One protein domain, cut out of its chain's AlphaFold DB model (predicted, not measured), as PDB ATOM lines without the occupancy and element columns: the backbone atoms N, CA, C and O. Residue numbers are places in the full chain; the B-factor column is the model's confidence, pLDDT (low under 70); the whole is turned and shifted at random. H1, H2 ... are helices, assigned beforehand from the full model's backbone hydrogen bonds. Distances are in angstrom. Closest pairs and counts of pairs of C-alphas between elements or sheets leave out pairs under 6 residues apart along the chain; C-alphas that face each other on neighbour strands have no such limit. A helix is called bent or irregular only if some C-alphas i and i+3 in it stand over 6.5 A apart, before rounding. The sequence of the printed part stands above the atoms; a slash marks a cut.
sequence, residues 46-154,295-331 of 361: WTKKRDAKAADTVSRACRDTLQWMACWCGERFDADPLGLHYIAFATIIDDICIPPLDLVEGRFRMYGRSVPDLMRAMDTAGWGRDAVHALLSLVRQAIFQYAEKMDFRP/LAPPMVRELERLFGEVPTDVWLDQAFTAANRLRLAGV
ATOM      1  N   TRP A  46      29.497 -39.192 105.190       91.50
ATOM      2  CA  TRP A  46      29.744 -38.441 103.955       91.50
ATOM      3  C   TRP A  46      30.536 -39.239 102.913       91.50
ATOM      4  O   TRP A  46      30.850 -38.748 101.831       91.50
ATOM      5  N   THR A  47      30.797 -40.517 103.180       88.38
ATOM      6  CA  THR A  47      31.588 -41.388 102.302       88.38
ATOM      7  C   THR A  47      30.835 -41.804 101.039       88.38
ATOM      8  O   THR A  47      31.458 -42.251 100.070       88.38
ATOM      9  N   LYS A  48      29.493 -41.703 101.073       83.56
ATOM     10  CA  LYS A  48      28.528 -42.204 100.073       83.56
ATOM     11  C   LYS A  48      28.547 -43.721  99.878       83.56
ATOM     12  O   LYS A  48      27.955 -44.232  98.929       83.56
ATOM     13  N   LYS A  49      29.207 -44.450 100.781       88.12
ATOM     14  CA  LYS A  49      29.401 -45.907 100.707       88.12
ATOM     15  C   LYS A  49      28.508 -46.663 101.701       88.12
ATOM     16  O   LYS A  49      28.544 -47.890 101.720       88.12
ATOM     17  N   ARG A  50      27.639 -45.932 102.422       84.38
ATOM     18  CA  ARG A  50      26.621 -46.437 103.361       84.38
ATOM     19  C   ARG A  50      27.249 -47.242 104.491       84.38
ATOM     20  O   ARG A  50      26.821 -48.363 104.774       84.38
ATOM     21  N   ASP A  51      28.273 -46.672 105.114       89.56
ATOM     22  CA  ASP A  51      28.926 -47.323 106.240       89.56
ATOM     23  C   ASP A  51      27.930 -47.443 107.405       89.56
ATOM     24  O   ASP A  51      27.196 -46.511 107.740       89.56
ATOM     25  N   ALA A  52      27.875 -48.625 108.022       86.12
ATOM     26  CA  ALA A  52      26.928 -48.891 109.103       86.12
ATOM     27  C   ALA A  52      27.410 -48.348 110.458       86.12
ATOM     28  O   ALA A  52      26.590 -48.085 111.337       86.12
ATOM     29  N   LYS A  53      28.729 -48.211 110.635       92.12
ATOM     30  CA  LYS A  53      29.385 -47.796 111.880       92.12
ATOM     31  C   LYS A  53      30.492 -46.790 111.588       92.12
ATOM     32  O   LYS A  53      31.146 -46.893 110.555       92.12
ATOM     33  N   ALA A  54      30.774 -45.898 112.536       95.69
ATOM     34  CA  ALA A  54      31.899 -44.974 112.407       95.69
ATOM     35  C   ALA A  54      33.239 -45.727 112.362       95.69
ATOM     36  O   ALA A  54      34.140 -45.322 111.630       95.69
ATOM     37  N   ALA A  55      33.349 -46.861 113.069       96.38
ATOM     38  CA  ALA A  55      34.527 -47.733 113.025       96.38
ATOM     39  C   ALA A  55      34.937 -48.135 111.596       96.38
ATOM     40  O   ALA A  55      36.128 -48.159 111.271       96.38
ATOM     41  N   ASP A  56      33.957 -48.419 110.731       94.75
ATOM     42  CA  ASP A  56      34.182 -48.785 109.331       94.75
ATOM     43  C   ASP A  56      34.793 -47.633 108.531       94.75
ATOM     44  O   ASP A  56      35.700 -47.850 107.721       94.75
ATOM     45  N   THR A  57      34.298 -46.421 108.766       96.44
ATOM     46  CA  THR A  57      34.770 -45.199 108.119       96.44
ATOM     47  C   THR A  57      36.169 -44.826 108.605       96.44
ATOM     48  O   THR A  57      37.074 -44.629 107.795       96.44
ATOM     49  N   VAL A  58      36.379 -44.820 109.925       97.69
ATOM     50  CA  VAL A  58      37.655 -44.476 110.566       97.69
ATOM     51  C   VAL A  58      38.779 -45.426 110.154       97.69
ATOM     52  O   VAL A  58      39.857 -44.970 109.769       97.69
ATOM     53  N   SER A  59      38.527 -46.738 110.158       97.44
ATOM     54  CA  SER A  59      39.538 -47.727 109.756       97.44
ATOM     55  C   SER A  59      39.968 -47.536 108.297       97.44
ATOM     56  O   SER A  59      41.135 -47.712 107.951       97.44
ATOM     57  N   ARG A  60      39.033 -47.138 107.427       97.19
ATOM     58  CA  ARG A  60      39.302 -46.898 106.003       97.19
ATOM     59  C   ARG A  60      40.022 -45.580 105.759       97.19
ATOM     60  O   ARG A  60      40.961 -45.584 104.977       97.19
ATOM     61  N   ALA A  61      39.679 -44.514 106.479       97.00
ATOM     62  CA  ALA A  61      40.452 -43.273 106.450       97.00
ATOM     63  C   ALA A  61      41.911 -43.504 106.891       97.00
ATOM     64  O   ALA A  61      42.844 -42.978 106.279       97.00
ATOM     65  N   CYS A  62      42.132 -44.357 107.899       97.88
ATOM     66  CA  CYS A  62      43.479 -44.730 108.333       97.88
ATOM     67  C   CYS A  62      44.205 -45.614 107.305       97.88
ATOM     68  O   CYS A  62      45.381 -45.379 107.037       97.88
ATOM     69  N   ARG A  63      43.527 -46.567 106.645       97.25
ATOM     70  CA  ARG A  63      44.102 -47.295 105.491       97.25
ATOM     71  C   ARG A  63      44.515 -46.324 104.386       97.25
ATOM     72  O   ARG A  63      45.626 -46.426 103.874       97.25
ATOM     73  N   ASP A  64      43.626 -45.412 104.008       96.50
ATOM     74  CA  ASP A  64      43.866 -44.453 102.925       96.50
ATOM     75  C   ASP A  64      45.070 -43.554 103.269       96.50
ATOM     76  O   ASP A  64      45.897 -43.253 102.411       96.50
ATOM     77  N   THR A  65      45.236 -43.230 104.555       96.94
ATOM     78  CA  THR A  65      46.416 -42.540 105.091       96.94
ATOM     79  C   THR A  65      47.702 -43.353 104.921       96.94
ATOM     80  O   THR A  65      48.708 -42.797 104.482       96.94
ATOM     81  N   LEU A  66      47.687 -44.663 105.199       96.69
ATOM     82  CA  LEU A  66      48.847 -45.533 104.950       96.69
ATOM     83  C   LEU A  66      49.191 -45.606 103.458       96.69
ATOM     84  O   LEU A  66      50.362 -45.505 103.097       96.69
ATOM     85  N   GLN A  67      48.185 -45.720 102.584       95.44
ATOM     86  CA  GLN A  67      48.390 -45.703 101.132       95.44
ATOM     87  C   GLN A  67      48.976 -44.364 100.658       95.44
ATOM     88  O   GLN A  67      49.865 -44.349  99.807       95.44
ATOM     89  N   TRP A  68      48.515 -43.242 101.218       94.94
ATOM     90  CA  TRP A  68      49.069 -41.919 100.925       94.94
ATOM     91  C   TRP A  68      50.517 -41.790 101.401       94.94
ATOM     92  O   TRP A  68      51.382 -41.412 100.616       94.94
ATOM     93  N   MET A  69      50.818 -42.173 102.643       94.88
ATOM     94  CA  MET A  69      52.181 -42.121 103.181       94.88
ATOM     95  C   MET A  69      53.144 -43.034 102.421       94.88
ATOM     96  O   MET A  69      54.290 -42.654 102.195       94.88
ATOM     97  N   ALA A  70      52.687 -44.197 101.952       93.56
ATOM     98  CA  ALA A  70      53.495 -45.084 101.117       93.56
ATOM     99  C   ALA A  70      53.885 -44.451  99.770       93.56
ATOM    100  O   ALA A  70      54.941 -44.779  99.235       93.56
ATOM    101  N   CYS A  71      53.100 -43.504  99.240       90.94
ATOM    102  CA  CYS A  71      53.476 -42.764  98.028       90.94
ATOM    103  C   CYS A  71      54.711 -41.878  98.246       90.94
ATOM    104  O   CYS A  71      55.473 -41.655  97.310       90.94
ATOM    105  N   TRP A  72      54.911 -41.388  99.473       91.25
ATOM    106  CA  TRP A  72      55.987 -40.451  99.818       91.25
ATOM    107  C   TRP A  72      57.186 -41.136 100.462       91.25
ATOM    108  O   TRP A  72      58.331 -40.778 100.206       91.25
ATOM    109  N   CYS A  73      56.926 -42.131 101.303       92.50
ATOM    110  CA  CYS A  73      57.934 -42.774 102.135       92.50
ATOM    111  C   CYS A  73      58.215 -44.228 101.722       92.50
ATOM    112  O   CYS A  73      59.079 -44.875 102.319       92.50
ATOM    113  N   GLY A  74      57.509 -44.758 100.718       91.69
ATOM    114  CA  GLY A  74      57.644 -46.144 100.273       91.69
ATOM    115  C   GLY A  74      57.359 -47.133 101.403       91.69
ATOM    116  O   GLY A  74      56.401 -46.982 102.158       91.69
ATOM    117  N   GLU A  75      58.231 -48.129 101.556       92.06
ATOM    118  CA  GLU A  75      58.147 -49.132 102.630       92.06
ATOM    119  C   GLU A  75      58.302 -48.536 104.037       92.06
ATOM    120  O   GLU A  75      57.910 -49.161 105.016       92.06
ATOM    121  N   ARG A  76      58.830 -47.311 104.151       93.75
ATOM    122  CA  ARG A  76      58.998 -46.583 105.417       93.75
ATOM    123  C   ARG A  76      57.811 -45.665 105.718       93.75
ATOM    124  O   ARG A  76      57.988 -44.599 106.304       93.75
ATOM    125  N   PHE A  77      56.607 -46.042 105.291       92.88
ATOM    126  CA  PHE A  77      55.379 -45.256 105.470       92.88
ATOM    127  C   PHE A  77      55.049 -44.932 106.936       92.88
ATOM    128  O   PHE A  77      54.287 -44.004 107.192       92.88
ATOM    129  N   ASP A  78      55.635 -45.658 107.890       93.44
ATOM    130  CA  ASP A  78      55.499 -45.436 109.328       93.44
ATOM    131  C   ASP A  78      56.680 -44.703 109.982       93.44
ATOM    132  O   ASP A  78      56.731 -44.586 111.206       93.44
ATOM    133  N   ALA A  79      57.609 -44.159 109.187       90.81
ATOM    134  CA  ALA A  79      58.762 -43.423 109.703       90.81
ATOM    135  C   ALA A  79      58.394 -42.115 110.425       90.81
ATOM    136  O   ALA A  79      59.177 -41.652 111.254       90.81
ATOM    137  N   ASP A  80      57.219 -41.543 110.142       92.69
ATOM    138  CA  ASP A  80      56.652 -40.412 110.881       92.69
ATOM    139  C   ASP A  80      55.257 -40.759 111.437       92.69
ATOM    140  O   ASP A  80      54.232 -40.469 110.807       92.69
ATOM    141  N   PRO A  81      55.184 -41.366 112.637       92.69
ATOM    142  CA  PRO A  81      53.913 -41.695 113.278       92.69
ATOM    143  C   PRO A  81      53.032 -40.470 113.570       92.69
ATOM    144  O   PRO A  81      51.807 -40.571 113.554       92.69
ATOM    145  N   LEU A  82      53.624 -39.299 113.832       94.75
ATOM    146  CA  LEU A  82      52.848 -38.083 114.095       94.75
ATOM    147  C   LEU A  82      52.252 -37.521 112.806       94.75
ATOM    148  O   LEU A  82      51.077 -37.149 112.797       94.75
ATOM    149  N   GLY A  83      53.026 -37.532 111.718       95.69
ATOM    150  CA  GLY A  83      52.537 -37.235 110.375       95.69
ATOM    151  C   GLY A  83      51.402 -38.171 109.961       95.69
ATOM    152  O   GLY A  83      50.366 -37.705 109.494       95.69
ATOM    153  N   LEU A  84      51.523 -39.473 110.239       96.06
ATOM    154  CA  LEU A  84      50.447 -40.447 110.023       96.06
ATOM    155  C   LEU A  84      49.150 -40.054 110.738       96.06
ATOM    156  O   LEU A  84      48.091 -39.986 110.116       96.06
ATOM    157  N   HIS A  85      49.215 -39.760 112.037       97.00
ATOM    158  CA  HIS A  85      48.030 -39.340 112.785       97.00
ATOM    159  C   HIS A  85      47.444 -38.028 112.259       97.00
ATOM    160  O   HIS A  85      46.224 -37.904 112.161       97.00
ATOM    161  N   TYR A  86      48.294 -37.070 111.887       97.88
ATOM    162  CA  TYR A  86      47.857 -35.812 111.292       97.88
ATOM    163  C   TYR A  86      47.084 -36.025 109.984       97.88
ATOM    164  O   TYR A  86      45.968 -35.524 109.845       97.88
ATOM    165  N   ILE A  87      47.639 -36.807 109.054       97.69
ATOM    166  CA  ILE A  87      46.993 -37.113 107.770       97.69
ATOM    167  C   ILE A  87      45.692 -37.889 107.986       97.69
ATOM    168  O   ILE A  87      44.702 -37.620 107.304       97.69
ATOM    169  N   ALA A  88      45.642 -38.786 108.971       98.00
ATOM    170  CA  ALA A  88      44.417 -39.503 109.305       98.00
ATOM    171  C   ALA A  88      43.316 -38.550 109.804       98.00
ATOM    172  O   ALA A  88      42.169 -38.672 109.370       98.00
ATOM    173  N   PHE A  89      43.651 -37.553 110.635       98.00
ATOM    174  CA  PHE A  89      42.693 -36.513 111.031       98.00
ATOM    175  C   PHE A  89      42.263 -35.640 109.849       98.00
ATOM    176  O   PHE A  89      41.078 -35.349 109.713       98.00
ATOM    177  N   ALA A  90      43.190 -35.262 108.968       97.25
ATOM    178  CA  ALA A  90      42.848 -34.514 107.761       97.25
ATOM    179  C   ALA A  90      41.919 -35.322 106.832       97.25
ATOM    180  O   ALA A  90      41.005 -34.774 106.221       97.25
ATOM    181  N   THR A  91      42.110 -36.639 106.757       96.31
ATOM    182  CA  THR A  91      41.316 -37.530 105.902       96.31
ATOM    183  C   THR A  91      39.916 -37.764 106.467       96.31
ATOM    184  O   THR A  91      38.939 -37.663 105.730       96.31
ATOM    185  N   ILE A  92      39.782 -38.047 107.768       96.94
ATOM    186  CA  ILE A  92      38.486 -38.410 108.367       96.94
ATOM    187  C   ILE A  92      37.480 -37.255 108.374       96.94
ATOM    188  O   ILE A  92      36.276 -37.502 108.322       96.94
ATOM    189  N   ILE A  93      37.961 -36.004 108.378       96.06
ATOM    190  CA  ILE A  93      37.105 -34.817 108.265       96.06
ATOM    191  C   ILE A  93      36.337 -34.832 106.938       96.06
ATOM    192  O   ILE A  93      35.190 -34.407 106.948       96.06
ATOM    193  N   ASP A  94      36.892 -35.399 105.854       92.75
ATOM    194  CA  ASP A  94      36.211 -35.597 104.556       92.75
ATOM    195  C   ASP A  94      35.081 -36.626 104.632       92.75
ATOM    196  O   ASP A  94      34.019 -36.439 104.044       92.75
ATOM    197  N   ASP A  95      35.255 -37.670 105.433       94.50
ATOM    198  CA  ASP A  95      34.347 -38.815 105.457       94.50
ATOM    199  C   ASP A  95      33.239 -38.712 106.523       94.50
ATOM    200  O   ASP A  95      32.159 -39.276 106.340       94.50
ATOM    201  N   ILE A  96      33.468 -37.976 107.617       95.56
ATOM    202  CA  ILE A  96      32.497 -37.762 108.703       95.56
ATOM    203  C   ILE A  96      32.289 -36.262 108.905       95.56
ATOM    204  O   ILE A  96      33.243 -35.490 108.960       95.56
ATOM    205  N   CYS A  97      31.041 -35.817 109.044       94.75
ATOM    206  CA  CYS A  97      30.754 -34.421 109.383       94.75
ATOM    207  C   CYS A  97      31.003 -34.164 110.879       94.75
ATOM    208  O   CYS A  97      30.109 -34.299 111.715       94.75
ATOM    209  N   ILE A  98      32.249 -33.849 111.229       95.44
ATOM    210  CA  ILE A  98      32.674 -33.612 112.614       95.44
ATOM    211  C   ILE A  98      32.502 -32.121 112.944       95.44
ATOM    212  O   ILE A  98      33.093 -31.287 112.254       95.44
ATOM    213  N   PRO A  99      31.750 -31.751 114.000       93.56
ATOM    214  CA  PRO A  99      31.691 -30.366 114.457       93.56
ATOM    215  C   PRO A  99      33.093 -29.839 114.826       93.56
ATOM    216  O   PRO A  99      33.799 -30.506 115.589       93.56
ATOM    217  N   PRO A 100      33.509 -28.643 114.364       94.25
ATOM    218  CA  PRO A 100      34.867 -28.144 114.591       94.25
ATOM    219  C   PRO A 100      35.256 -28.047 116.072       94.25
ATOM    220  O   PRO A 100      36.385 -28.371 116.434       94.25
ATOM    221  N   LEU A 101      34.320 -27.662 116.947       93.12
ATOM    222  CA  LEU A 101      34.570 -27.613 118.391       93.12
ATOM    223  C   LEU A 101      34.775 -29.006 118.990       93.12
ATOM    224  O   LEU A 101      35.691 -29.186 119.783       93.12
ATOM    225  N   ASP A 102      34.011 -30.011 118.557       95.25
ATOM    226  CA  ASP A 102      34.189 -31.382 119.044       95.25
ATOM    227  C   ASP A 102      35.566 -31.950 118.636       95.25
ATOM    228  O   ASP A 102      36.141 -32.771 119.358       95.25
ATOM    229  N   LEU A 103      36.126 -31.494 117.508       95.00
ATOM    230  CA  LEU A 103      37.492 -31.812 117.092       95.00
ATOM    231  C   LEU A 103      38.532 -31.128 118.000       95.00
ATOM    232  O   LEU A 103      39.424 -31.797 118.522       95.00
ATOM    233  N   VAL A 104      38.412 -29.810 118.205       94.62
ATOM    234  CA  VAL A 104      39.385 -28.994 118.961       94.62
ATOM    235  C   VAL A 104      39.352 -29.284 120.464       94.62
ATOM    236  O   VAL A 104      40.400 -29.326 121.101       94.62
ATOM    237  N   GLU A 105      38.179 -29.541 121.038       96.25
ATOM    238  CA  GLU A 105      38.012 -29.899 122.456       96.25
ATOM    239  C   GLU A 105      38.376 -31.368 122.737       96.25
ATOM    240  O   GLU A 105      38.460 -31.793 123.889       96.25
ATOM    241  N   GLY A 106      38.630 -32.155 121.687       95.88
ATOM    242  CA  GLY A 106      39.048 -33.550 121.790       95.88
ATOM    243  C   GLY A 106      37.931 -34.519 122.169       95.88
ATOM    244  O   GLY A 106      38.191 -35.587 122.738       95.88
ATOM    245  N   ARG A 107      36.687 -34.154 121.847       96.19
ATOM    246  CA  ARG A 107      35.526 -35.035 121.961       96.19
ATOM    247  C   ARG A 107      35.519 -36.085 120.856       96.19
ATOM    248  O   ARG A 107      35.259 -37.249 121.140       96.19
ATOM    249  N   PHE A 108      35.839 -35.697 119.621       96.75
ATOM    250  CA  PHE A 108      36.079 -36.668 118.560       96.75
ATOM    251  C   PHE A 108      37.410 -37.384 118.806       96.75
ATOM    252  O   PHE A 108      38.459 -36.750 118.964       96.75
ATOM    253  N   ARG A 109      37.359 -38.719 118.826       96.75
ATOM    254  CA  ARG A 109      38.519 -39.581 119.040       96.75
ATOM    255  C   ARG A 109      38.587 -40.654 117.972       96.75
ATOM    256  O   ARG A 109      37.612 -41.351 117.710       96.75
ATOM    257  N   MET A 110      39.775 -40.800 117.409       96.00
ATOM    258  CA  MET A 110      40.115 -41.818 116.432       96.00
ATOM    259  C   MET A 110      41.207 -42.689 117.040       96.00
ATOM    260  O   MET A 110      42.267 -42.187 117.414       96.00
ATOM    261  N   TYR A 111      40.918 -43.978 117.199       96.69
ATOM    262  CA  TYR A 111      41.781 -44.911 117.920       96.69
ATOM    263  C   TYR A 111      42.196 -44.401 119.313       96.69
ATOM    264  O   TYR A 111      43.358 -44.428 119.713       96.69
ATOM    265  N   GLY A 112      41.227 -43.839 120.042       95.44
ATOM    266  CA  GLY A 112      41.418 -43.268 121.380       95.44
ATOM    267  C   GLY A 112      42.153 -41.921 121.426       95.44
ATOM    268  O   GLY A 112      42.122 -41.261 122.469       95.44
ATOM    269  N   ARG A 113      42.752 -41.470 120.317       96.50
ATOM    270  CA  ARG A 113      43.492 -40.205 120.224       96.50
ATOM    271  C   ARG A 113      42.601 -39.070 119.744       96.50
ATOM    272  O   ARG A 113      41.773 -39.247 118.855       96.50
ATOM    273  N   SER A 114      42.812 -37.894 120.315       97.44
ATOM    274  CA  SER A 114      42.163 -36.638 119.937       97.44
ATOM    275  C   SER A 114      43.148 -35.660 119.282       97.44
ATOM    276  O   SER A 114      44.365 -35.846 119.371       97.44
ATOM    277  N   VAL A 115      42.652 -34.582 118.663       96.75
ATOM    278  CA  VAL A 115      43.528 -33.508 118.157       96.75
ATOM    279  C   VAL A 115      44.361 -32.876 119.282       96.75
ATOM    280  O   VAL A 115      45.567 -32.752 119.087       96.75
ATOM    281  N   PRO A 116      43.830 -32.578 120.486       97.62
ATOM    282  CA  PRO A 116      44.661 -32.154 121.617       97.62
ATOM    283  C   PRO A 116      45.787 -33.128 121.995       97.62
ATOM    284  O   PRO A 116      46.863 -32.687 122.402       97.62
ATOM    285  N   ASP A 117      45.571 -34.444 121.867       97.75
ATOM    286  CA  ASP A 117      46.640 -35.432 122.073       97.75
ATOM    287  C   ASP A 117      47.727 -35.301 121.000       97.75
ATOM    288  O   ASP A 117      48.913 -35.308 121.327       97.75
ATOM    289  N   LEU A 118      47.330 -35.131 119.735       96.69
ATOM    290  CA  LEU A 118      48.255 -34.897 118.625       96.69
ATOM    291  C   LEU A 118      49.051 -33.600 118.817       96.69
ATOM    292  O   LEU A 118      50.264 -33.604 118.636       96.69
ATOM    293  N   MET A 119      48.393 -32.517 119.243       96.62
ATOM    294  CA  MET A 119      49.041 -31.236 119.540       96.62
ATOM    295  C   MET A 119      50.138 -31.396 120.593       96.62
ATOM    296  O   MET A 119      51.273 -30.979 120.369       96.62
ATOM    297  N   ARG A 120      49.825 -32.049 121.721       97.44
ATOM    298  CA  ARG A 120      50.807 -32.326 122.782       97.44
ATOM    299  C   ARG A 120      51.964 -33.188 122.283       97.44
ATOM    300  O   ARG A 120      53.109 -32.956 122.662       97.44
ATOM    301  N   ALA A 121      51.673 -34.178 121.445       97.06
ATOM    302  CA  ALA A 121      52.692 -35.063 120.902       97.06
ATOM    303  C   ALA A 121      53.626 -34.340 119.914       97.06
ATOM    304  O   ALA A 121      54.837 -34.536 119.978       97.06
ATOM    305  N   MET A 122      53.092 -33.464 119.057       96.62
ATOM    306  CA  MET A 122      53.883 -32.615 118.155       96.62
ATOM    307  C   MET A 122      54.763 -31.615 118.916       96.62
ATOM    308  O   MET A 122      55.922 -31.422 118.548       96.62
ATOM    309  N   ASP A 123      54.235 -31.015 119.985       96.56
ATOM    310  CA  ASP A 123      54.994 -30.125 120.869       96.56
ATOM    311  C   ASP A 123      56.152 -30.872 121.548       96.56
ATOM    312  O   ASP A 123      57.312 -30.480 121.427       96.56
ATOM    313  N   THR A 124      55.860 -32.035 122.139       97.38
ATOM    314  CA  THR A 124      56.870 -32.909 122.763       97.38
ATOM    315  C   THR A 124      57.943 -33.352 121.762       97.38
ATOM    316  O   THR A 124      59.118 -33.445 122.108       97.38
ATOM    317  N   ALA A 125      57.557 -33.604 120.509       95.62
ATOM    318  CA  ALA A 125      58.471 -33.974 119.432       95.62
ATOM    319  C   ALA A 125      59.218 -32.777 118.809       95.62
ATOM    320  O   ALA A 125      59.946 -32.957 117.833       95.62
ATOM    321  N   GLY A 126      59.038 -31.558 119.330       95.12
ATOM    322  CA  GLY A 126      59.773 -30.376 118.887       95.12
ATOM    323  C   GLY A 126      59.429 -29.915 117.469       95.12
ATOM    324  O   GLY A 126      60.285 -29.364 116.781       95.12
ATOM    325  N   TRP A 127      58.192 -30.125 117.007       94.56
ATOM    326  CA  TRP A 127      57.774 -29.717 115.656       94.56
ATOM    327  C   TRP A 127      57.751 -28.193 115.451       94.56
ATOM    328  O   TRP A 127      57.817 -27.720 114.315       94.56
ATOM    329  N   GLY A 128      57.670 -27.408 116.529       93.50
ATOM    330  CA  GLY A 128      57.786 -25.952 116.480       93.50
ATOM    331  C   GLY A 128      56.762 -25.297 115.546       93.50
ATOM    332  O   GLY A 128      55.558 -25.527 115.656       93.50
ATOM    333  N   ARG A 129      57.237 -24.453 114.619       92.38
ATOM    334  CA  ARG A 129      56.366 -23.701 113.695       92.38
ATOM    335  C   ARG A 129      55.573 -24.609 112.758       92.38
ATOM    336  O   ARG A 129      54.426 -24.287 112.455       92.38
ATOM    337  N   ASP A 130      56.136 -25.744 112.354       94.25
ATOM    338  CA  ASP A 130      55.457 -26.674 111.451       94.25
ATOM    339  C   ASP A 130      54.181 -27.224 112.090       94.25
ATOM    340  O   ASP A 130      53.146 -27.286 111.430       94.25
ATOM    341  N   ALA A 131      54.218 -27.536 113.394       95.38
ATOM    342  CA  ALA A 131      53.025 -27.951 114.131       95.38
ATOM    343  C   ALA A 131      51.955 -26.861 114.129       95.38
ATOM    344  O   ALA A 131      50.795 -27.153 113.854       95.38
ATOM    345  N   VAL A 132      52.326 -25.601 114.376       95.31
ATOM    346  CA  VAL A 132      51.374 -24.479 114.362       95.31
ATOM    347  C   VAL A 132      50.686 -24.375 113.000       95.31
ATOM    348  O   VAL A 132      49.460 -24.327 112.932       95.31
ATOM    349  N   HIS A 133      51.452 -24.398 111.911       95.94
ATOM    350  CA  HIS A 133      50.895 -24.312 110.563       95.94
ATOM    351  C   HIS A 133      50.031 -25.528 110.198       95.94
ATOM    352  O   HIS A 133      48.947 -25.353 109.631       95.94
ATOM    353  N   ALA A 134      50.465 -26.741 110.542       96.12
ATOM    354  CA  ALA A 134      49.717 -27.967 110.283       96.12
ATOM    355  C   ALA A 134      48.389 -27.983 111.059       96.12
ATOM    356  O   ALA A 134      47.325 -28.201 110.473       96.12
ATOM    357  N   LEU A 135      48.420 -27.684 112.359       96.50
ATOM    358  CA  LEU A 135      47.245 -27.687 113.231       96.50
ATOM    359  C   LEU A 135      46.252 -26.577 112.870       96.50
ATOM    360  O   LEU A 135      45.054 -26.841 112.794       96.50
ATOM    361  N   LEU A 136      46.723 -25.361 112.569       96.25
ATOM    362  CA  LEU A 136      45.846 -24.286 112.088       96.25
ATOM    363  C   LEU A 136      45.185 -24.642 110.753       96.25
ATOM    364  O   LEU A 136      44.033 -24.275 110.524       96.25
ATOM    365  N   SER A 137      45.883 -25.374 109.884       97.12
ATOM    366  CA  SER A 137      45.318 -25.825 108.607       97.12
ATOM    367  C   SER A 137      44.287 -26.936 108.796       97.12
ATOM    368  O   SER A 137      43.247 -26.898 108.146       97.12
ATOM    369  N   LEU A 138      44.492 -27.832 109.767       97.69
ATOM    370  CA  LEU A 138      43.498 -28.833 110.161       97.69
ATOM    371  C   LEU A 138      42.230 -28.184 110.739       97.69
ATOM    372  O   LEU A 138      41.119 -28.559 110.374       97.69
ATOM    373  N   VAL A 139      42.376 -27.172 111.603       96.75
ATOM    374  CA  VAL A 139      41.231 -26.411 112.136       96.75
ATOM    375  C   VAL A 139      40.502 -25.669 111.017       96.75
ATOM    376  O   VAL A 139      39.274 -25.709 110.950       96.75
ATOM    377  N   ARG A 140      41.241 -25.031 110.100       96.06
ATOM    378  CA  ARG A 140      40.654 -24.371 108.927       96.06
ATOM    379  C   ARG A 140      39.864 -25.362 108.074       96.06
ATOM    380  O   ARG A 140      38.725 -25.069 107.725       96.06
ATOM    381  N   GLN A 141      40.430 -26.535 107.793       96.69
ATOM    382  CA  GLN A 141      39.744 -27.602 107.071       96.69
ATOM    383  C   GLN A 141      38.444 -27.996 107.769       96.69
ATOM    384  O   GLN A 141      37.404 -28.047 107.119       96.69
ATOM    385  N   ALA A 142      38.498 -28.235 109.082       96.19
ATOM    386  CA  ALA A 142      37.333 -28.624 109.865       96.19
ATOM    387  C   ALA A 142      36.201 -27.599 109.731       96.19
ATOM    388  O   ALA A 142      35.067 -27.985 109.479       96.19
ATOM    389  N   ILE A 143      36.506 -26.301 109.826       95.06
ATOM    390  CA  ILE A 143      35.511 -25.229 109.672       95.06
ATOM    391  C   ILE A 143      34.922 -25.223 108.256       95.06
ATOM    392  O   ILE A 143      33.702 -25.227 108.099       95.06
ATOM    393  N   PHE A 144      35.778 -25.221 107.231       94.44
ATOM    394  CA  PHE A 144      35.349 -25.091 105.837       94.44
ATOM    395  C   PHE A 144      34.532 -26.301 105.381       94.44
ATOM    396  O   PHE A 144      33.449 -26.134 104.826       94.44
ATOM    397  N   GLN A 145      35.018 -27.514 105.654       92.69
ATOM    398  CA  GLN A 145      34.298 -28.735 105.308       92.69
ATOM    399  C   GLN A 145      33.007 -28.894 106.103       92.69
ATOM    400  O   GLN A 145      32.005 -29.342 105.554       92.69
ATOM    401  N   TYR A 146      33.008 -28.541 107.389       93.50
ATOM    402  CA  TYR A 146      31.786 -28.585 108.175       93.50
ATOM    403  C   TYR A 146      30.737 -27.647 107.577       93.50
ATOM    404  O   TYR A 146      29.629 -28.084 107.294       93.50
ATOM    405  N   ALA A 147      31.085 -26.388 107.298       92.19
ATOM    406  CA  ALA A 147      30.155 -25.455 106.667       92.19
ATOM    407  C   ALA A 147      29.672 -25.953 105.293       92.19
ATOM    408  O   ALA A 147      28.475 -25.922 105.032       92.19
ATOM    409  N   GLU A 148      30.564 -26.473 104.448       90.56
ATOM    410  CA  GLU A 148      30.203 -27.060 103.150       90.56
ATOM    411  C   GLU A 148      29.149 -28.173 103.299       90.56
ATOM    412  O   GLU A 148      28.092 -28.127 102.668       90.56
ATOM    413  N   LYS A 149      29.377 -29.116 104.217       90.25
ATOM    414  CA  LYS A 149      28.469 -30.240 104.494       90.25
ATOM    415  C   LYS A 149      27.140 -29.802 105.091       90.25
ATOM    416  O   LYS A 149      26.087 -30.333 104.752       90.25
ATOM    417  N   MET A 150      27.186 -28.824 105.986       88.19
ATOM    418  CA  MET A 150      26.009 -28.278 106.651       88.19
ATOM    419  C   MET A 150      25.184 -27.374 105.719       88.19
ATOM    420  O   MET A 150      24.014 -27.105 106.002       88.19
ATOM    421  N   ASP A 151      25.761 -26.868 104.628       87.75
ATOM    422  CA  ASP A 151      25.038 -26.083 103.625       87.75
ATOM    423  C   ASP A 151      24.478 -26.911 102.471       87.75
ATOM    424  O   ASP A 151      23.544 -26.480 101.793       87.75
ATOM    425  N   PHE A 152      24.982 -28.130 102.300       84.00
ATOM    426  CA  PHE A 152      24.488 -29.067 101.308       84.00
ATOM    427  C   PHE A 152      23.011 -29.427 101.509       84.00
ATOM    428  O   PHE A 152      22.550 -29.737 102.612       84.00
ATOM    429  N   ARG A 153      22.273 -29.457 100.398       75.44
ATOM    430  CA  ARG A 153      20.865 -29.854 100.343       75.44
ATOM    431  C   ARG A 153      20.681 -30.899  99.245       75.44
ATOM    432  O   ARG A 153      20.876 -30.577  98.072       75.44
ATOM    433  N   PRO A 154      20.316 -32.147  99.586       67.56
ATOM    434  CA  PRO A 154      20.096 -33.179  98.580       67.56
ATOM    435  C   PRO A 154      19.033 -32.747  97.560       67.56
ATOM    436  O   PRO A 154      17.905 -32.445  97.936       67.56
ATOM    437  N   LEU A 295      38.950 -54.649 104.136       96.06
ATOM    438  CA  LEU A 295      40.286 -54.519 104.706       96.06
ATOM    439  C   LEU A 295      40.916 -55.910 104.789       96.06
ATOM    440  O   LEU A 295      40.407 -56.796 105.477       96.06
ATOM    441  N   ALA A 296      42.014 -56.113 104.064       95.12
ATOM    442  CA  ALA A 296      42.747 -57.369 104.117       95.12
ATOM    443  C   ALA A 296      43.349 -57.578 105.524       95.12
ATOM    444  O   ALA A 296      43.802 -56.606 106.131       95.12
ATOM    445  N   PRO A 297      43.446 -58.819 106.039       97.12
ATOM    446  CA  PRO A 297      43.994 -59.071 107.373       97.12
ATOM    447  C   PRO A 297      45.381 -58.455 107.650       97.12
ATOM    448  O   PRO A 297      45.590 -57.989 108.767       97.12
ATOM    449  N   PRO A 298      46.331 -58.401 106.689       96.62
ATOM    450  CA  PRO A 298      47.586 -57.677 106.894       96.62
ATOM    451  C   PRO A 298      47.386 -56.181 107.143       96.62
ATOM    452  O   PRO A 298      48.008 -55.638 108.045       96.62
ATOM    453  N   MET A 299      46.479 -55.538 106.403       96.81
ATOM    454  CA  MET A 299      46.152 -54.125 106.600       96.81
ATOM    455  C   MET A 299      45.543 -53.891 107.984       96.81
ATOM    456  O   MET A 299      45.943 -52.962 108.667       96.81
ATOM    457  N   VAL A 300      44.628 -54.759 108.433       97.38
ATOM    458  CA  VAL A 300      44.032 -54.657 109.778       97.38
ATOM    459  C   VAL A 300      45.111 -54.677 110.863       97.38
ATOM    460  O   VAL A 300      45.121 -53.792 111.709       97.38
ATOM    461  N   ARG A 301      46.075 -55.605 110.783       97.31
ATOM    462  CA  ARG A 301      47.191 -55.667 111.744       97.31
ATOM    463  C   ARG A 301      48.067 -54.416 111.730       97.31
ATOM    464  O   ARG A 301      48.514 -53.981 112.786       97.31
ATOM    465  N   GLU A 302      48.317 -53.834 110.558       97.12
ATOM    466  CA  GLU A 302      49.073 -52.578 110.473       97.12
ATOM    467  C   GLU A 302      48.302 -51.407 111.088       97.12
ATOM    468  O   GLU A 302      48.887 -50.600 111.806       97.12
ATOM    469  N   LEU A 303      46.984 -51.338 110.876       97.75
ATOM    470  CA  LEU A 303      46.143 -50.332 111.524       97.75
ATOM    471  C   LEU A 303      46.149 -50.496 113.049       97.75
ATOM    472  O   LEU A 303      46.318 -49.509 113.764       97.75
ATOM    473  N   GLU A 304      46.039 -51.733 113.537       96.94
ATOM    474  CA  GLU A 304      46.112 -52.057 114.965       96.94
ATOM    475  C   GLU A 304      47.454 -51.648 115.578       96.94
ATOM    476  O   GLU A 304      47.496 -51.023 116.637       96.94
ATOM    477  N   ARG A 305      48.556 -51.943 114.880       96.88
ATOM    478  CA  ARG A 305      49.915 -51.599 115.311       96.88
ATOM    479  C   ARG A 305      50.150 -50.090 115.367       96.88
ATOM    480  O   ARG A 305      50.813 -49.615 116.286       96.88
ATOM    481  N   LEU A 306      49.674 -49.354 114.363       96.88
ATOM    482  CA  LEU A 306      50.010 -47.938 114.180       96.88
ATOM    483  C   LEU A 306      49.048 -46.996 114.892       96.88
ATOM    484  O   LEU A 306      49.475 -45.991 115.459       96.88
ATOM    485  N   PHE A 307      47.755 -47.309 114.872       96.88
ATOM    486  CA  PHE A 307      46.726 -46.439 115.428       96.88
ATOM    487  C   PHE A 307      46.173 -46.971 116.749       96.88
ATOM    488  O   PHE A 307      45.975 -46.181 117.672       96.88
ATOM    489  N   GLY A 308      45.998 -48.288 116.865       95.88
ATOM    490  CA  GLY A 308      45.460 -48.978 118.038       95.88
ATOM    491  C   GLY A 308      44.376 -49.987 117.657       95.88
ATOM    492  O   GLY A 308      43.961 -50.067 116.509       95.88
ATOM    493  N   GLU A 309      43.872 -50.754 118.621       95.62
ATOM    494  CA  GLU A 309      42.949 -51.866 118.328       95.62
ATOM    495  C   GLU A 309      41.502 -51.432 118.056       95.62
ATOM    496  O   GLU A 309      40.780 -52.073 117.297       95.62
ATOM    497  N   VAL A 310      41.056 -50.346 118.690       96.56
ATOM    498  CA  VAL A 310      39.647 -49.937 118.700       96.56
ATOM    499  C   VAL A 310      39.486 -48.632 117.916       96.56
ATOM    500  O   VAL A 310      39.854 -47.586 118.449       96.56
ATOM    501  N   PRO A 311      38.935 -48.649 116.682       96.31
ATOM    502  CA  PRO A 311      38.864 -47.461 115.825       96.31
ATOM    503  C   PRO A 311      38.052 -46.309 116.422       96.31
ATOM    504  O   PRO A 311      38.442 -45.145 116.310       96.31
ATOM    505  N   THR A 312      36.930 -46.629 117.065       96.94
ATOM    506  CA  THR A 312      35.970 -45.668 117.620       96.94
ATOM    507  C   THR A 312      35.438 -46.150 118.962       96.94
ATOM    508  O   THR A 312      35.383 -47.349 119.235       96.94
ATOM    509  N   ASP A 313      35.038 -45.210 119.817       94.19
ATOM    510  CA  ASP A 313      34.326 -45.545 121.046       94.19
ATOM    511  C   ASP A 313      32.825 -45.784 120.799       94.19
ATOM    512  O   ASP A 313      32.261 -45.479 119.742       94.19
ATOM    513  N   VAL A 314      32.163 -46.345 121.815       93.31
ATOM    514  CA  VAL A 314      30.730 -46.674 121.772       93.31
ATOM    515  C   VAL A 314      29.871 -45.432 121.530       93.31
ATOM    516  O   VAL A 314      28.831 -45.521 120.876       93.31
ATOM    517  N   TRP A 315      30.282 -44.278 122.058       94.44
ATOM    518  CA  TRP A 315      29.522 -43.043 121.923       94.44
ATOM    519  C   TRP A 315      29.519 -42.554 120.470       94.44
ATOM    520  O   TRP A 315      28.452 -42.234 119.943       94.44
ATOM    521  N   LEU A 316      30.673 -42.556 119.800       94.25
ATOM    522  CA  LEU A 316      30.796 -42.132 118.408       94.25
ATOM    523  C   LEU A 316      30.006 -43.055 117.471       94.25
ATOM    524  O   LEU A 316      29.273 -42.568 116.613       94.25
ATOM    525  N   ASP A 317      30.072 -44.374 117.674       93.75
ATOM    526  CA  ASP A 317      29.274 -45.327 116.891       93.75
ATOM    527  C   ASP A 317      27.760 -45.094 117.060       93.75
ATOM    528  O   ASP A 317      26.995 -45.180 116.091       93.75
ATOM    529  N   GLN A 318      27.309 -44.761 118.275       92.69
ATOM    530  CA  GLN A 318      25.911 -44.415 118.546       92.69
ATOM    531  C   GLN A 318      25.507 -43.093 117.885       92.69
ATOM    532  O   GLN A 318      24.440 -43.033 117.268       92.69
ATOM    533  N   ALA A 319      26.346 -42.056 117.985       92.31
ATOM    534  CA  ALA A 319      26.106 -40.753 117.368       92.31
ATOM    535  C   ALA A 319      26.002 -40.873 115.841       92.31
ATOM    536  O   ALA A 319      25.017 -40.425 115.255       92.31
ATOM    537  N   PHE A 320      26.950 -41.577 115.220       94.00
ATOM    538  CA  PHE A 320      26.985 -41.848 113.784       94.00
ATOM    539  C   PHE A 320      25.755 -42.633 113.313       94.00
ATOM    540  O   PHE A 320      25.072 -42.252 112.360       94.00
ATOM    541  N   THR A 321      25.399 -43.702 114.032       91.69
ATOM    542  CA  THR A 321      24.209 -44.501 113.713       91.69
ATOM    543  C   THR A 321      22.928 -43.669 113.822       91.69
ATOM    544  O   THR A 321      22.028 -43.796 112.989       91.69
ATOM    545  N   ALA A 322      22.818 -42.820 114.847       89.75
ATOM    546  CA  ALA A 322      21.663 -41.949 115.036       89.75
ATOM    547  C   ALA A 322      21.550 -40.900 113.917       89.75
ATOM    548  O   ALA A 322      20.461 -40.729 113.367       89.75
ATOM    549  N   ALA A 323      22.663 -40.262 113.546       89.06
ATOM    550  CA  ALA A 323      22.737 -39.294 112.454       89.06
ATOM    551  C   ALA A 323      22.302 -39.916 111.119       89.06
ATOM    552  O   ALA A 323      21.376 -39.429 110.466       89.06
ATOM    553  N   ASN A 324      22.862 -41.079 110.774       87.44
ATOM    554  CA  ASN A 324      22.534 -41.776 109.530       87.44
ATOM    555  C   ASN A 324      21.064 -42.200 109.459       87.44
ATOM    556  O   ASN A 324      20.445 -42.090 108.401       87.44
ATOM    557  N   ARG A 325      20.462 -42.636 110.576       85.06
ATOM    558  CA  ARG A 325      19.021 -42.941 110.618       85.06
ATOM    559  C   ARG A 325      18.168 -41.708 110.325       85.06
ATOM    560  O   ARG A 325      17.198 -41.825 109.584       85.06
ATOM    561  N   LEU A 326      18.511 -40.553 110.896       80.06
ATOM    562  CA  LEU A 326      17.768 -39.307 110.672       80.06
ATOM    563  C   LEU A 326      17.880 -38.841 109.218       80.06
ATOM    564  O   LEU A 326      16.865 -38.517 108.603       80.06
ATOM    565  N   ARG A 327      19.092 -38.889 108.656       76.56
ATOM    566  CA  ARG A 327      19.362 -38.522 107.261       76.56
ATOM    567  C   ARG A 327      18.626 -39.432 106.272       76.56
ATOM    568  O   ARG A 327      18.006 -38.939 105.337       76.56
ATOM    569  N   LEU A 328      18.631 -40.750 106.496       75.75
ATOM    570  CA  LEU A 328      17.914 -41.717 105.648       75.75
ATOM    571  C   LEU A 328      16.388 -41.622 105.771       75.75
ATOM    572  O   LEU A 328      15.682 -41.950 104.823       75.75
ATOM    573  N   ALA A 329      15.874 -41.171 106.915       72.94
ATOM    574  CA  ALA A 329      14.445 -40.949 107.121       72.94
ATOM    575  C   ALA A 329      13.920 -39.670 106.436       72.94
ATOM    576  O   ALA A 329      12.741 -39.354 106.579       72.94
ATOM    577  N   GLY A 330      14.771 -38.923 105.719       62.81
ATOM    578  CA  GLY A 330      14.391 -37.669 105.065       62.81
ATOM    579  C   GLY A 330      14.084 -36.538 106.049       62.81
ATOM    580  O   GLY A 330      13.458 -35.550 105.671       62.81
ATOM    581  N   VAL A 331      14.514 -36.663 107.314       55.47
ATOM    582  CA  VAL A 331      14.444 -35.575 108.299       55.47
ATOM    583  C   VAL A 331      15.586 -34.612 107.993       55.47
ATOM    584  O   VAL A 331      16.606 -34.576 108.679       55.47
TER     585      VAL A 331
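This is residues 46 to 154 and 295 to 331 of the 361 residues of an uncharacterized protein of Streptomyces scabiei (UniProt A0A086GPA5). Helix H2 runs through the middle of an all-helix body, with the helical hairpin of H4 and H5 packed along one side of it and H1 crossing it on the other side. H6 and H7 are added at H1, H6 nearly at right angles to it and H7 at its beginning, while the short H3 packs on H5. H2, H4 and H5 form an up-and-down bundle, three helices side by side, each running against the one before it. The printed part has 146 residues with seven named helices, H1 to H7 in order, and no named strand. It is compact, with a radius of gyration of the C-alphas of 15.4 A and spans of 46 by 36 by 26 A.

H1, residues 54 to 76, begins with C-alpha 54 at (31.899, -44.974, 112.407) and is 28.0 A long. It has a kink of 84 degrees near residue 70 and is irregular, with C-alphas 72 and 75 9.4 A apart. H2 is residues 81 to 95, 21.3 A, and H3 is residues 100 to 104, 6.3 A. H4, residues 115 to 124, measures 14.1 A. H5, residues 129 to 151, measures 33.0 A and ends with C-alpha 151 at (25.038, -26.083, 103.625). After the cut come H6, residues 297 to 306, 14.4 A, and H7, residues 314 to 328, 21.2 A, whose C-alpha 328 is at (17.914, -41.717, 105.648).

In the bundle, H2 touches H4 at a shallow tilt of 21 degrees, opposite ways; the closest C-alphas, of Leu 82 and Met 122, are 6.9 A apart. H2 touches H5 with residues 89 to 94 alone, at a shallow tilt of 13 degrees, the same way; the closest C-alphas are those of Ala 90 and Leu 138, 6.2 A. H4 and H5 form a hairpin at 11 degrees, with C-alphas Met 122 and Ala 131 closest at 6.2 A. H3 touches H5, C-alphas Pro 100 and Ala 142 closest at 5.4 A, and only just touches H4, with 3 pairs of C-alphas within 8 A and Val 104 and Val 115 closest at 6.2 A. H1 touches H2 at a steep tilt of 46 degrees, opposite ways, with C-alphas Cys 62 and Ala 88 closest at 5.4 A. H1 touches H6 with residues 59 to 63 alone, about perpendicular at 84 degrees; C-alphas Cys 62 and Leu 303 are closest at 7.0 A. H1 touches H7 with residues 54 to 55 alone, only just about perpendicular at 72 degrees; C-alphas Ala 54 and Asp 317 are closest at 5.2 A. H1 and H5 are apart. Every O i to N i+4 pair is within hydrogen-bond range in H3, H4, H5, H6 and H7, against 16 of 19 in H1 and 9 of 11 in H2.

The C-alphas farthest apart, of Gly 126 and Ala 329, are 48.0 A apart. Residues 155 to 294 are not printed, and C-alphas 154 and 295 are 30.0 A apart across the cut. Of the links that are printed whole, none is long. The mean pLDDT of the printed part is 93.3; residues 154, 330 and 331 are under 70.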